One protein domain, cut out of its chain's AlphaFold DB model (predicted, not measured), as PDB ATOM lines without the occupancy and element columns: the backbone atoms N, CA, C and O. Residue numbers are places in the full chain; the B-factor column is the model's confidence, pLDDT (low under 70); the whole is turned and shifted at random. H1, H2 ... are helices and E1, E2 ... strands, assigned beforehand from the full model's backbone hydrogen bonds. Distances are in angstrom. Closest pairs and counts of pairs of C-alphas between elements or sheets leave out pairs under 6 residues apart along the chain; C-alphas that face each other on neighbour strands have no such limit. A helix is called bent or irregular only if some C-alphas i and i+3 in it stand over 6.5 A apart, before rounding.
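AT A GLANCE: This is residues 405 to 497 of the 802 residues of an uncharacterized protein of Mizuhopecten yessoensis (UniProt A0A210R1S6). A two-stranded antiparallel ribbon, E1 with E4, is in the middle, between the long helix H2 on one side and the shorter helix H1 on the other. H2 packs mainly on E1, while H1 is near the small hairpin E2 and E3. Residues 478 to 497, with no named element, run out past the ribbon and fold back. The printed part has 93 residues; the order is H1, H2, E1, E2, E3, E4, and the class is mixed, helices and strands. It is compact, with a radius of gyration of the C-alphas of 13.7 A and spans of 39 by 32 by 19 A.

HOW THE PARTS SIT: H1, residues 410 to 421, and H2, residues 428 to 448, are apart. The closest C-alphas of H2 and E1, residues 452 to 458, are those of Met 446 and Leu 452, 5.9 A apart. E4, residues 472 to 477, is the antiparallel neighbour of E1, at 155 degrees; N 456 and O 474 are within hydrogen-bond range at 2.8 A. E2, residues 461 to 463, and E3, residues 466 to 468, form a hairpin, also at 155 degrees, with N 461 and O 468 at 2.8 A. The closest C-alphas of H1 and E2 are those of Val 415 and Ser 462, 7.0 A apart. Every O i to N i+4 pair is within hydrogen-bond range in H1, and 15 of 17 are in H2.

IN THESE COORDINATES: H1 begins at C-alpha 410, (-1.713, -38.711, 19.753), and is 16.4 A long. H2 is 29.8 A long and irregular, with C-alphas 440 and 443 7.6 A apart and a kink of 46 degrees near residue 441. E1 is 16.4 A long, E2 6.5 A and E3 6.6 A. E4 is 15.8 A long and ends at C-alpha 477, (-14.788, -35.338, 19.947).

THE WHOLE: The two C-alphas farthest apart, those of Cys 423 and Asp 486, are 40.4 A apart. The printed part has no cut, and no link between named elements is long. Mean pLDDT of the printed part is 84.0; residues 405 to 410, 478 to 479, 481 to 482 and 485 are under 70.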
ATOM      1  N   VAL A 405      -4.281 -28.298  16.197       43.72
ATOM      2  CA  VAL A 405      -5.042 -29.504  15.828       43.72
ATOM      3  C   VAL A 405      -4.145 -30.747  15.744       43.72
ATOM      4  O   VAL A 405      -4.610 -31.860  15.974       43.72
ATOM      5  N   GLU A 406      -2.851 -30.583  15.459       40.94
ATOM      6  CA  GLU A 406      -1.916 -31.699  15.268       40.94
ATOM      7  C   GLU A 406      -1.566 -32.403  16.589       40.94
ATOM      8  O   GLU A 406      -1.470 -33.629  16.630       40.94
ATOM      9  N   THR A 407      -1.449 -31.670  17.698       45.50
ATOM     10  CA  THR A 407      -1.067 -32.226  19.008       45.50
ATOM     11  C   THR A 407      -2.199 -33.006  19.682       45.50
ATOM     12  O   THR A 407      -1.925 -33.937  20.421       45.50
ATOM     13  N   ALA A 408      -3.469 -32.720  19.391       49.12
ATOM     14  CA  ALA A 408      -4.628 -33.449  19.933       49.12
ATOM     15  C   ALA A 408      -4.729 -34.917  19.442       49.12
ATOM     16  O   ALA A 408      -5.449 -35.746  19.992       49.12
ATOM     17  N   THR A 409      -3.983 -35.282  18.398       60.72
ATOM     18  CA  THR A 409      -4.159 -36.548  17.671       60.72
ATOM     19  C   THR A 409      -3.448 -37.778  18.261       60.72
ATOM     20  O   THR A 409      -3.694 -38.898  17.803       60.72
ATOM     21  N   TRP A 410      -2.586 -37.623  19.275       69.06
ATOM     22  CA  TRP A 410      -1.713 -38.711  19.753       69.06
ATOM     23  C   TRP A 410      -2.427 -39.771  20.613       69.06
ATOM     24  O   TRP A 410      -2.106 -40.953  20.501       69.06
ATOM     25  N   GLU A 411      -3.400 -39.385  21.453       78.44
ATOM     26  CA  GLU A 411      -4.039 -40.309  22.411       78.44
ATOM     27  C   GLU A 411      -4.783 -41.434  21.684       78.44
ATOM     28  O   GLU A 411      -4.671 -42.602  22.049       78.44
ATOM     29  N   THR A 412      -5.533 -41.090  20.634       77.12
ATOM     30  CA  THR A 412      -6.286 -42.078  19.852       77.12
ATOM     31  C   THR A 412      -5.351 -43.076  19.167       77.12
ATOM     32  O   THR A 412      -5.592 -44.277  19.273       77.12
ATOM     33  N   ARG A 413      -4.250 -42.603  18.560       72.50
ATOM     34  CA  ARG A 413      -3.240 -43.465  17.920       72.50
ATOM     35  C   ARG A 413      -2.604 -44.434  18.912       72.50
ATOM     36  O   ARG A 413      -2.590 -45.633  18.666       72.50
ATOM     37  N   TYR A 414      -2.173 -43.920  20.063       82.00
ATOM     38  CA  TYR A 414      -1.549 -44.729  21.108       82.00
ATOM     39  C   TYR A 414      -2.465 -45.858  21.601       82.00
ATOM     40  O   TYR A 414      -2.021 -46.980  21.845       82.00
ATOM     41  N   VAL A 415      -3.769 -45.588  21.730       85.50
ATOM     42  CA  VAL A 415      -4.724 -46.619  22.148       85.50
ATOM     43  C   VAL A 415      -4.954 -47.667  21.061       85.50
ATOM     44  O   VAL A 415      -5.078 -48.850  21.381       85.50
ATOM     45  N   ASP A 416      -5.013 -47.262  19.795       77.69
ATOM     46  CA  ASP A 416      -5.214 -48.188  18.681       77.69
ATOM     47  C   ASP A 416      -3.990 -49.101  18.473       77.69
ATOM     48  O   ASP A 416      -4.165 -50.313  18.318       77.69
ATOM     49  N   GLU A 417      -2.773 -48.556  18.585       78.81
ATOM     50  CA  GLU A 417      -1.515 -49.321  18.629       78.81
ATOM     51  C   GLU A 417      -1.526 -50.326  19.786       78.81
ATOM     52  O   GLU A 417      -1.327 -51.521  19.580       78.81
ATOM     53  N   TYR A 418      -1.894 -49.890  20.996       86.50
ATOM     54  CA  TYR A 418      -1.978 -50.777  22.155       86.50
ATOM     55  C   TYR A 418      -2.969 -51.936  21.952       86.50
ATOM     56  O   TYR A 418      -2.673 -53.076  22.316       86.50
ATOM     57  N   ILE A 419      -4.151 -51.676  21.381       82.06
ATOM     58  CA  ILE A 419      -5.138 -52.726  21.076       82.06
ATOM     59  C   ILE A 419      -4.566 -53.726  20.064       82.06
ATOM     60  O   ILE A 419      -4.783 -54.934  20.219       82.06
ATOM     61  N   HIS A 420      -3.873 -53.227  19.039       70.69
ATOM     62  CA  HIS A 420      -3.272 -54.033  17.984       70.69
ATOM     63  C   HIS A 420      -2.145 -54.920  18.521       70.69
ATOM     64  O   HIS A 420      -2.233 -56.145  18.411       70.69
ATOM     65  N   ASP A 421      -1.157 -54.317  19.179       79.75
ATOM     66  CA  ASP A 421       0.042 -54.986  19.694       79.75
ATOM     67  C   ASP A 421      -0.302 -56.076  20.712       79.75
ATOM     68  O   ASP A 421       0.308 -57.145  20.735       79.75
ATOM     69  N   ASN A 422      -1.336 -55.843  21.523       84.75
ATOM     70  CA  ASN A 422      -1.802 -56.803  22.524       84.75
ATOM     71  C   ASN A 422      -2.893 -57.751  21.990       84.75
ATOM     72  O   ASN A 422      -3.429 -58.566  22.742       84.75
ATOM     73  N   CYS A 423      -3.235 -57.668  20.697       83.69
ATOM     74  CA  CYS A 423      -4.248 -58.501  20.039       83.69
ATOM     75  C   CYS A 423      -5.589 -58.548  20.799       83.69
ATOM     76  O   CYS A 423      -6.259 -59.589  20.843       83.69
ATOM     77  N   LEU A 424      -5.992 -57.431  21.412       86.00
ATOM     78  CA  LEU A 424      -7.132 -57.403  22.324       86.00
ATOM     79  C   LEU A 424      -8.441 -57.598  21.561       86.00
ATOM     80  O   LEU A 424      -8.810 -56.831  20.670       86.00
ATOM     81  N   LYS A 425      -9.184 -58.638  21.944       84.44
ATOM     82  CA  LYS A 425     -10.477 -58.980  21.345       84.44
ATOM     83  C   LYS A 425     -11.583 -58.869  22.378       84.44
ATOM     84  O   LYS A 425     -11.539 -59.474  23.443       84.44
ATOM     85  N   MET A 426     -12.634 -58.144  22.016       90.31
ATOM     86  CA  MET A 426     -13.861 -58.092  22.801       90.31
ATOM     87  C   MET A 426     -14.694 -59.360  22.570       90.31
ATOM     88  O   MET A 426     -14.890 -59.777  21.426       90.31
ATOM     89  N   LYS A 427     -15.231 -59.955  23.642       91.69
ATOM     90  CA  LYS A 427     -16.128 -61.117  23.541       91.69
ATOM     91  C   LYS A 427     -17.376 -60.762  22.724       91.69
ATOM     92  O   LYS A 427     -17.934 -59.677  22.871       91.69
ATOM     93  N   THR A 428     -17.861 -61.693  21.901       88.12
ATOM     94  CA  THR A 428     -18.997 -61.470  20.982       88.12
ATOM     95  C   THR A 428     -20.262 -60.974  21.686       88.12
ATOM     96  O   THR A 428     -20.958 -60.097  21.171       88.12
ATOM     97  N   GLU A 429     -20.567 -61.515  22.866       93.94
ATOM     98  CA  GLU A 429     -21.728 -61.105  23.663       93.94
ATOM     99  C   GLU A 429     -21.603 -59.660  24.162       93.94
ATOM    100  O   GLU A 429     -22.541 -58.872  24.040       93.94
ATOM    101  N   GLU A 430     -20.418 -59.284  24.638       93.88
ATOM    102  CA  GLU A 430     -20.127 -57.939  25.123       93.88
ATOM    103  C   GLU A 430     -20.133 -56.914  23.988       93.88
ATOM    104  O   GLU A 430     -20.782 -55.876  24.102       93.88
ATOM    105  N   LYS A 431     -19.544 -57.262  22.840       87.56
ATOM    106  CA  LYS A 431     -19.624 -56.479  21.601       87.56
ATOM    107  C   LYS A 431     -21.078 -56.215  21.203       87.56
ATOM    108  O   LYS A 431     -21.455 -55.075  20.941       87.56
ATOM    109  N   ARG A 432     -21.928 -57.250  21.223       89.06
ATOM    110  CA  ARG A 432     -23.366 -57.125  20.929       89.06
ATOM    111  C   ARG A 432     -24.082 -56.232  21.948       89.06
ATOM    112  O   ARG A 432     -24.921 -55.427  21.550       89.06
ATOM    113  N   ARG A 433     -23.765 -56.359  23.241       97.44
ATOM    114  CA  ARG A 433     -24.321 -55.518  24.314       97.44
ATOM    115  C   ARG A 433     -23.956 -54.046  24.114       97.44
ATOM    116  O   ARG A 433     -24.843 -53.201  24.154       97.44
ATOM    117  N   LEU A 434     -22.683 -53.744  23.861       93.19
ATOM    118  CA  LEU A 434     -22.207 -52.371  23.683       93.19
ATOM    119  C   LEU A 434     -22.760 -51.717  22.414       93.19
ATOM    120  O   LEU A 434     -23.188 -50.570  22.478       93.19
ATOM    121  N   TYR A 435     -22.858 -52.436  21.290       89.75
ATOM    122  CA  TYR A 435     -23.497 -51.881  20.089       89.75
ATOM    123  C   TYR A 435     -24.973 -51.546  20.294       89.75
ATOM    124  O   TYR A 435     -25.435 -50.533  19.777       89.75
ATOM    125  N   LYS A 436     -25.716 -52.350  21.069       93.69
ATOM    126  CA  LYS A 436     -27.100 -52.000  21.427       93.69
ATOM    127  C   LYS A 436     -27.163 -50.674  22.188       93.69
ATOM    128  O   LYS A 436     -28.072 -49.893  21.935       93.69
ATOM    129  N   LEU A 437     -26.203 -50.408  23.079       95.56
ATOM    130  CA  LEU A 437     -26.111 -49.129  23.791       95.56
ATOM    131  C   LEU A 437     -25.739 -47.982  22.850       95.56
ATOM    132  O   LEU A 437     -26.420 -46.964  22.863       95.56
ATOM    133  N   VAL A 438     -24.713 -48.151  22.010       89.31
ATOM    134  CA  VAL A 438     -24.320 -47.124  21.031       89.31
ATOM    135  C   VAL A 438     -25.506 -46.764  20.139       89.31
ATOM    136  O   VAL A 438     -25.867 -45.598  20.087       89.31
ATOM    137  N   ASN A 439     -26.192 -47.748  19.550       83.56
ATOM    138  CA  ASN A 439     -27.356 -47.505  18.691       83.56
ATOM    139  C   ASN A 439     -28.530 -46.848  19.433       83.56
ATOM    140  O   ASN A 439     -29.276 -46.082  18.836       83.56
ATOM    141  N   LYS A 440     -28.717 -47.153  20.724       96.44
ATOM    142  CA  LYS A 440     -29.787 -46.568  21.546       96.44
ATOM    143  C   LYS A 440     -29.529 -45.097  21.889       96.44
ATOM    144  O   LYS A 440     -30.485 -44.341  22.012       96.44
ATOM    145  N   TYR A 441     -28.269 -44.709  22.095       94.81
ATOM    146  CA  TYR A 441     -27.907 -43.391  22.633       94.81
ATOM    147  C   TYR A 441     -27.232 -42.455  21.627       94.81
ATOM    148  O   TYR A 441     -27.109 -41.269  21.921       94.81
ATOM    149  N   SER A 442     -26.787 -42.946  20.466       84.50
ATOM    150  CA  SER A 442     -25.954 -42.160  19.555       84.50
ATOM    151  C   SER A 442     -26.643 -40.904  19.039       84.50
ATOM    152  O   SER A 442     -26.035 -39.843  19.056       84.50
ATOM    153  N   GLU A 443     -27.906 -41.000  18.623       81.56
ATOM    154  CA  GLU A 443     -28.647 -39.862  18.064       81.56
ATOM    155  C   GLU A 443     -28.844 -38.744  19.100       81.56
ATOM    156  O   GLU A 443     -28.540 -37.584  18.833       81.56
ATOM    157  N   ASP A 444     -29.272 -39.101  20.314       92.75
ATOM    158  CA  ASP A 444     -29.467 -38.150  21.414       92.75
ATOM    159  C   ASP A 444     -28.150 -37.486  21.842       92.75
ATOM    160  O   ASP A 444     -28.112 -36.280  22.072       92.75
ATOM    161  N   LEU A 445     -27.056 -38.252  21.914       91.00
ATOM    162  CA  LEU A 445     -25.737 -37.727  22.273       91.00
ATOM    163  C   LEU A 445     -25.177 -36.790  21.203       91.00
ATOM    164  O   LEU A 445     -24.716 -35.709  21.546       91.00
ATOM    165  N   MET A 446     -25.256 -37.167  19.926       84.62
ATOM    166  CA  MET A 446     -24.795 -36.322  18.816       84.62
ATOM    167  C   MET A 446     -25.626 -35.036  18.704       84.62
ATOM    168  O   MET A 446     -25.102 -33.993  18.338       84.62
ATOM    169  N   LYS A 447     -26.915 -35.077  19.073       84.44
ATOM    170  CA  LYS A 447     -27.776 -33.886  19.124       84.44
ATOM    171  C   LYS A 447     -27.452 -32.956  20.300       84.44
ATOM    172  O   LYS A 447     -27.671 -31.754  20.195       84.44
ATOM    173  N   LYS A 448     -26.996 -33.508  21.428       89.19
ATOM    174  CA  LYS A 448     -26.682 -32.762  22.662       89.19
ATOM    175  C   LYS A 448     -25.249 -32.251  22.737       89.19
ATOM    176  O   LYS A 448     -24.975 -31.428  23.606       89.19
ATOM    177  N   HIS A 449     -24.365 -32.781  21.898       84.62
ATOM    178  CA  HIS A 449     -22.946 -32.475  21.928       84.62
ATOM    179  C   HIS A 449     -22.430 -32.192  20.518       84.62
ATOM    180  O   HIS A 449     -22.116 -33.121  19.774       84.62
ATOM    181  N   SER A 450     -22.339 -30.915  20.147       79.81
ATOM    182  CA  SER A 450     -21.926 -30.479  18.805       79.81
ATOM    183  C   SER A 450     -20.461 -30.788  18.492       79.81
ATOM    184  O   SER A 450     -20.080 -30.872  17.326       79.81
ATOM    185  N   ASN A 451     -19.639 -31.000  19.520       75.06
ATOM    186  CA  ASN A 451     -18.245 -31.403  19.371       75.06
ATOM    187  C   ASN A 451     -18.063 -32.917  19.150       75.06
ATOM    188  O   ASN A 451     -16.941 -33.338  18.862       75.06
ATOM    189  N   LEU A 452     -19.111 -33.746  19.282       81.38
ATOM    190  CA  LEU A 452     -19.053 -35.169  18.941       81.38
ATOM    191  C   LEU A 452     -19.232 -35.381  17.444       81.38
ATOM    192  O   LEU A 452     -20.157 -34.859  16.834       81.38
ATOM    193  N   TYR A 453     -18.406 -36.253  16.874       74.69
ATOM    194  CA  TYR A 453     -18.574 -36.673  15.481       74.69
ATOM    195  C   TYR A 453     -18.582 -38.193  15.295       74.69
ATOM    196  O   TYR A 453     -19.011 -38.678  14.250       74.69
ATOM    197  N   ARG A 454     -18.147 -38.983  16.290       80.81
ATOM    198  CA  ARG A 454     -18.245 -40.449  16.233       80.81
ATOM    199  C   ARG A 454     -18.438 -41.057  17.614       80.81
ATOM    200  O   ARG A 454     -17.809 -40.656  18.587       80.81
ATOM    201  N   ILE A 455     -19.269 -42.093  17.679       88.25
ATOM    202  CA  ILE A 455     -19.454 -42.922  18.872       88.25
ATOM    203  C   ILE A 455     -19.252 -44.381  18.467       88.25
ATOM    204  O   ILE A 455     -19.802 -44.848  17.467       88.25
ATOM    205  N   GLY A 456     -18.432 -45.095  19.228       91.25
ATOM    206  CA  GLY A 456     -18.049 -46.472  18.965       91.25
ATOM    207  C   GLY A 456     -17.911 -47.288  20.242       91.25
ATOM    208  O   GLY A 456     -18.402 -46.923  21.310       91.25
ATOM    209  N   ILE A 457     -17.227 -48.420  20.122       95.31
ATOM    210  CA  ILE A 457     -16.914 -49.314  21.237       95.31
ATOM    211  C   ILE A 457     -15.418 -49.616  21.213       95.31
ATOM    212  O   ILE A 457     -14.830 -49.707  20.136       95.31
ATOM    213  N   SER A 458     -14.811 -49.795  22.379       94.31
ATOM    214  CA  SER A 458     -13.394 -50.146  22.503       94.31
ATOM    215  C   SER A 458     -13.230 -51.271  23.528       94.31
ATOM    216  O   SER A 458     -13.981 -51.295  24.506       94.31
ATOM    217  N   PRO A 459     -12.313 -52.239  23.321       95.81
ATOM    218  CA  PRO A 459     -11.997 -53.247  24.333       95.81
ATOM    219  C   PRO A 459     -11.232 -52.660  25.529       95.81
ATOM    220  O   PRO A 459     -11.080 -53.346  26.537       95.81
ATOM    221  N   VAL A 460     -10.767 -51.413  25.422       96.31
ATOM    222  CA  VAL A 460      -9.968 -50.736  26.440       96.31
ATOM    223  C   VAL A 460     -10.502 -49.338  26.727       96.31
ATOM    224  O   VAL A 460     -11.058 -48.676  25.852       96.31
ATOM    225  N   LEU A 461     -10.262 -48.870  27.946       95.75
ATOM    226  CA  LEU A 461     -10.555 -47.522  28.407       95.75
ATOM    227  C   LEU A 461      -9.243 -46.738  28.539       95.75
ATOM    228  O   LEU A 461      -8.382 -47.120  29.334       95.75
ATOM    229  N   SER A 462      -9.120 -45.626  27.813       92.00
ATOM    230  CA  SER A 462      -8.023 -44.668  27.964       92.00
ATOM    231  C   SER A 462      -8.270 -43.746  29.157       92.00
ATOM    232  O   SER A 462      -9.354 -43.186  29.350       92.00
ATOM    233  N   ARG A 463      -7.258 -43.577  30.005       86.19
ATOM    234  CA  ARG A 463      -7.246 -42.605  31.101       86.19
ATOM    235  C   ARG A 463      -5.886 -41.922  31.136       86.19
ATOM    236  O   ARG A 463      -4.896 -42.452  30.652       86.19
ATOM    237  N   LYS A 464      -5.808 -40.791  31.844       74.31
ATOM    238  CA  LYS A 464      -4.523 -40.141  32.162       74.31
ATOM    239  C   LYS A 464      -3.528 -41.083  32.859       74.31
ATOM    240  O   LYS A 464      -2.332 -40.877  32.761       74.31
ATOM    241  N   SER A 465      -4.025 -42.103  33.565       79.75
ATOM    242  CA  SER A 465      -3.215 -43.125  34.238       79.75
ATOM    243  C   SER A 465      -2.784 -44.286  33.329       79.75
ATOM    244  O   SER A 465      -2.241 -45.261  33.837       79.75
ATOM    245  N   GLY A 466      -3.073 -44.221  32.026       89.19
ATOM    246  CA  GLY A 466      -2.792 -45.274  31.052       89.19
ATOM    247  C   GLY A 466      -4.042 -45.982  30.530       89.19
ATOM    248  O   GLY A 466      -5.181 -45.579  30.790       89.19
ATOM    249  N   ILE A 467      -3.805 -47.052  29.773       94.88
ATOM    250  CA  ILE A 467      -4.838 -47.864  29.129       94.88
ATOM    251  C   ILE A 467      -5.223 -49.023  30.049       94.88
ATOM    252  O   ILE A 467      -4.364 -49.700  30.608       94.88
ATOM    253  N   VAL A 468      -6.526 -49.252  30.210       95.88
ATOM    254  CA  VAL A 468      -7.070 -50.354  31.013       95.88
ATOM    255  C   VAL A 468      -7.898 -51.269  30.118       95.88
ATOM    256  O   VAL A 468      -8.801 -50.786  29.437       95.88
ATOM    257  N   GLU A 469      -7.644 -52.581  30.151       95.88
ATOM    258  CA  GLU A 469      -8.431 -53.611  29.452       95.88
ATOM    259  C   GLU A 469      -9.849 -53.740  30.022       95.88
ATOM    260  O   GLU A 469     -10.179 -54.632  30.804       95.88
ATOM    261  N   MET A 470     -10.702 -52.792  29.657       96.12
ATOM    262  CA  MET A 470     -12.074 -52.713  30.115       96.12
ATOM    263  C   MET A 470     -12.975 -52.256  28.967       96.12
ATOM    264  O   MET A 470     -12.904 -51.090  28.570       96.12
ATOM    265  N   PRO A 471     -13.861 -53.136  28.465       96.38
ATOM    266  CA  PRO A 471     -14.776 -52.805  27.386       96.38
ATOM    267  C   PRO A 471     -15.644 -51.588  27.711       96.38
ATOM    268  O   PRO A 471     -16.311 -51.522  28.749       96.38
ATOM    269  N   CYS A 472     -15.653 -50.619  26.803       97.69
ATOM    270  CA  CYS A 472     -16.314 -49.340  27.012       97.69
ATOM    271  C   CYS A 472     -16.959 -48.808  25.727       97.69
ATOM    272  O   CYS A 472     -16.694 -49.275  24.615       97.69
ATOM    273  N   ILE A 473     -17.825 -47.810  25.892       97.12
ATOM    274  CA  ILE A 473     -18.269 -46.943  24.799       97.12
ATOM    275  C   ILE A 473     -17.179 -45.892  24.609       97.12
ATOM    276  O   ILE A 473     -16.723 -45.321  25.595       97.12
ATOM    277  N   VAL A 474     -16.765 -45.633  23.374       94.75
ATOM    278  CA  VAL A 474     -15.818 -44.555  23.059       94.75
ATOM    279  C   VAL A 474     -16.541 -43.438  22.315       94.75
ATOM    280  O   VAL A 474     -17.303 -43.697  21.387       94.75
ATOM    281  N   MET A 475     -16.332 -42.202  22.750       92.88
ATOM    282  CA  MET A 475     -16.830 -40.980  22.133       92.88
ATOM    283  C   MET A 475     -15.642 -40.208  21.575       92.88
ATOM    284  O   MET A 475     -14.724 -39.867  22.319       92.88
ATOM    285  N   TYR A 476     -15.672 -39.936  20.280       86.88
ATOM    286  CA  TYR A 476     -14.669 -39.134  19.599       86.88
ATOM    287  C   TYR A 476     -15.208 -37.715  19.435       86.88
ATOM    288  O   TYR A 476     -16.273 -37.509  18.842       86.88
ATOM    289  N   CYS A 477     -14.471 -36.761  19.994       81.00
ATOM    290  CA  CYS A 477     -14.788 -35.338  19.947       81.00
ATOM    291  C   CYS A 477     -13.682 -34.548  19.243       81.00
ATOM    292  O   CYS A 477     -12.541 -35.013  19.181       81.00
ATOM    293  N   SER A 478     -14.034 -33.385  18.686       65.62
ATOM    294  CA  SER A 478     -13.097 -32.489  17.993       65.62
ATOM    295  C   SER A 478     -12.028 -31.933  18.931       65.62
ATOM    296  O   SER A 478     -10.865 -31.877  18.552       65.62
ATOM    297  N   CYS A 479     -12.425 -31.582  20.156       68.62
ATOM    298  CA  CYS A 479     -11.540 -31.113  21.215       68.62
ATOM    299  C   CYS A 479     -12.004 -31.678  22.564       68.62
ATOM    300  O   CYS A 479     -13.133 -31.448  23.011       68.62
ATOM    301  N   LYS A 480     -11.125 -32.408  23.240       72.75
ATOM    302  CA  LYS A 480     -11.346 -33.055  24.527       72.75
ATOM    303  C   LYS A 480     -11.143 -32.014  25.613       72.75
ATOM    304  O   LYS A 480     -10.175 -31.269  25.644       72.75
ATOM    305  N   GLY A 481     -12.082 -31.968  26.550       69.62
ATOM    306  CA  GLY A 481     -12.055 -30.978  27.628       69.62
ATOM    307  C   GLY A 481     -12.623 -29.611  27.243       69.62
ATOM    308  O   GLY A 481     -12.833 -28.803  28.143       69.62
ATOM    309  N   ILE A 482     -12.962 -29.382  25.969       64.94
ATOM    310  CA  ILE A 482     -13.781 -28.244  25.542       64.94
ATOM    311  C   ILE A 482     -15.238 -28.697  25.484       64.94
ATOM    312  O   ILE A 482     -15.573 -29.661  24.795       64.94
ATOM    313  N   ILE A 483     -16.101 -28.010  26.227       73.38
ATOM    314  CA  ILE A 483     -17.551 -28.220  26.206       73.38
ATOM    315  C   ILE A 483     -18.153 -26.955  25.597       73.38
ATOM    316  O   ILE A 483     -17.968 -25.885  26.183       73.38
ATOM    317  N   PRO A 484     -18.811 -27.049  24.431       71.44
ATOM    318  CA  PRO A 484     -19.504 -25.916  23.836       71.44
ATOM    319  C   PRO A 484     -20.526 -25.292  24.796       71.44
ATOM    320  O   PRO A 484     -21.033 -25.942  25.716       71.44
ATOM    321  N   GLN A 485     -20.812 -24.006  24.597       64.31
ATOM    322  CA  GLN A 485     -21.739 -23.267  25.449       64.31
ATOM    323  C   GLN A 485     -23.124 -23.933  25.456       64.31
ATOM    324  O   GLN A 485     -23.599 -24.404  24.428       64.31
ATOM    325  N   ASP A 486     -23.759 -23.977  26.630       80.75
ATOM    326  CA  ASP A 486     -25.069 -24.604  26.868       80.75
ATOM    327  C   ASP A 486     -25.123 -26.139  26.677       80.75
ATOM    328  O   ASP A 486     -26.186 -26.750  26.831       80.75
ATOM    329  N   GLU A 487     -23.983 -26.800  26.445       85.06
ATOM    330  CA  GLU A 487     -23.887 -28.260  26.404       85.06
ATOM    331  C   GLU A 487     -23.488 -28.863  27.757       85.06
ATOM    332  O   GLU A 487     -22.821 -28.256  28.597       85.06
ATOM    333  N   GLN A 488     -23.905 -30.109  27.992       86.62
ATOM    334  CA  GLN A 488     -23.565 -30.824  29.223       86.62
ATOM    335  C   GLN A 488     -22.192 -31.503  29.118       86.62
ATOM    336  O   GLN A 488     -21.693 -31.799  28.035       86.62
ATOM    337  N   THR A 489     -21.588 -31.830  30.262       83.81
ATOM    338  CA  THR A 489     -20.418 -32.724  30.294       83.81
ATOM    339  C   THR A 489     -20.797 -34.131  29.821       83.81
ATOM    340  O   THR A 489     -21.888 -34.632  30.112       83.81
ATOM    341  N   PHE A 490     -19.872 -34.822  29.146       85.31
ATOM    342  CA  PHE A 490     -20.065 -36.231  28.811       85.31
ATOM    343  C   PHE A 490     -20.220 -37.077  30.077       85.31
ATOM    344  O   PHE A 490     -19.401 -37.033  31.003       85.31
ATOM    345  N   ARG A 491     -21.258 -37.916  30.107       90.38
ATOM    346  CA  ARG A 491     -21.453 -38.862  31.208       90.38
ATOM    347  C   ARG A 491     -20.308 -39.868  31.227       90.38
ATOM    348  O   ARG A 491     -20.035 -40.517  30.227       90.38
ATOM    349  N   ARG A 492     -19.709 -40.098  32.401       92.31
ATOM    350  CA  ARG A 492     -18.659 -41.125  32.583       92.31
ATOM    351  C   ARG A 492     -19.166 -42.559  32.394       92.31
ATOM    352  O   ARG A 492     -18.352 -43.469  32.232       92.31
ATOM    353  N   LYS A 493     -20.487 -42.766  32.480       96.75
ATOM    354  CA  LYS A 493     -21.148 -44.054  32.261       96.75
ATOM    355  C   LYS A 493     -22.487 -43.901  31.538       96.75
ATOM    356  O   LYS A 493     -23.235 -42.966  31.818       96.75
ATOM    357  N   ILE A 494     -22.816 -44.871  30.691       95.69
ATOM    358  CA  ILE A 494     -24.130 -45.053  30.057       95.69
ATOM    359  C   ILE A 494     -24.623 -46.452  30.422       95.69
ATOM    360  O   ILE A 494     -23.945 -47.431  30.126       95.69
ATOM    361  N   GLU A 495     -25.762 -46.551  31.115       95.75
ATOM    362  CA  GLU A 495     -26.319 -47.823  31.623       95.75
ATOM    363  C   GLU A 495     -25.244 -48.731  32.259       95.75
ATOM    364  O   GLU A 495     -25.020 -49.866  31.844       95.75
ATOM    365  N   ASN A 496     -24.514 -48.189  33.243       95.25
ATOM    366  CA  ASN A 496     -23.399 -48.843  33.952       95.25
ATOM    367  C   ASN A 496     -22.163 -49.206  33.110       95.25
ATOM    368  O   ASN A 496     -21.193 -49.729  33.655       95.25
ATOM    369  N   THR A 497     -22.139 -48.867  31.824       96.81
ATOM    370  CA  THR A 497     -20.984 -49.058  30.940       96.81
ATOM    371  C   THR A 497     -20.106 -47.822  30.950       96.81
ATOM    372  O   THR A 497     -20.626 -46.717  30.836       96.81
TER     373      THR A 497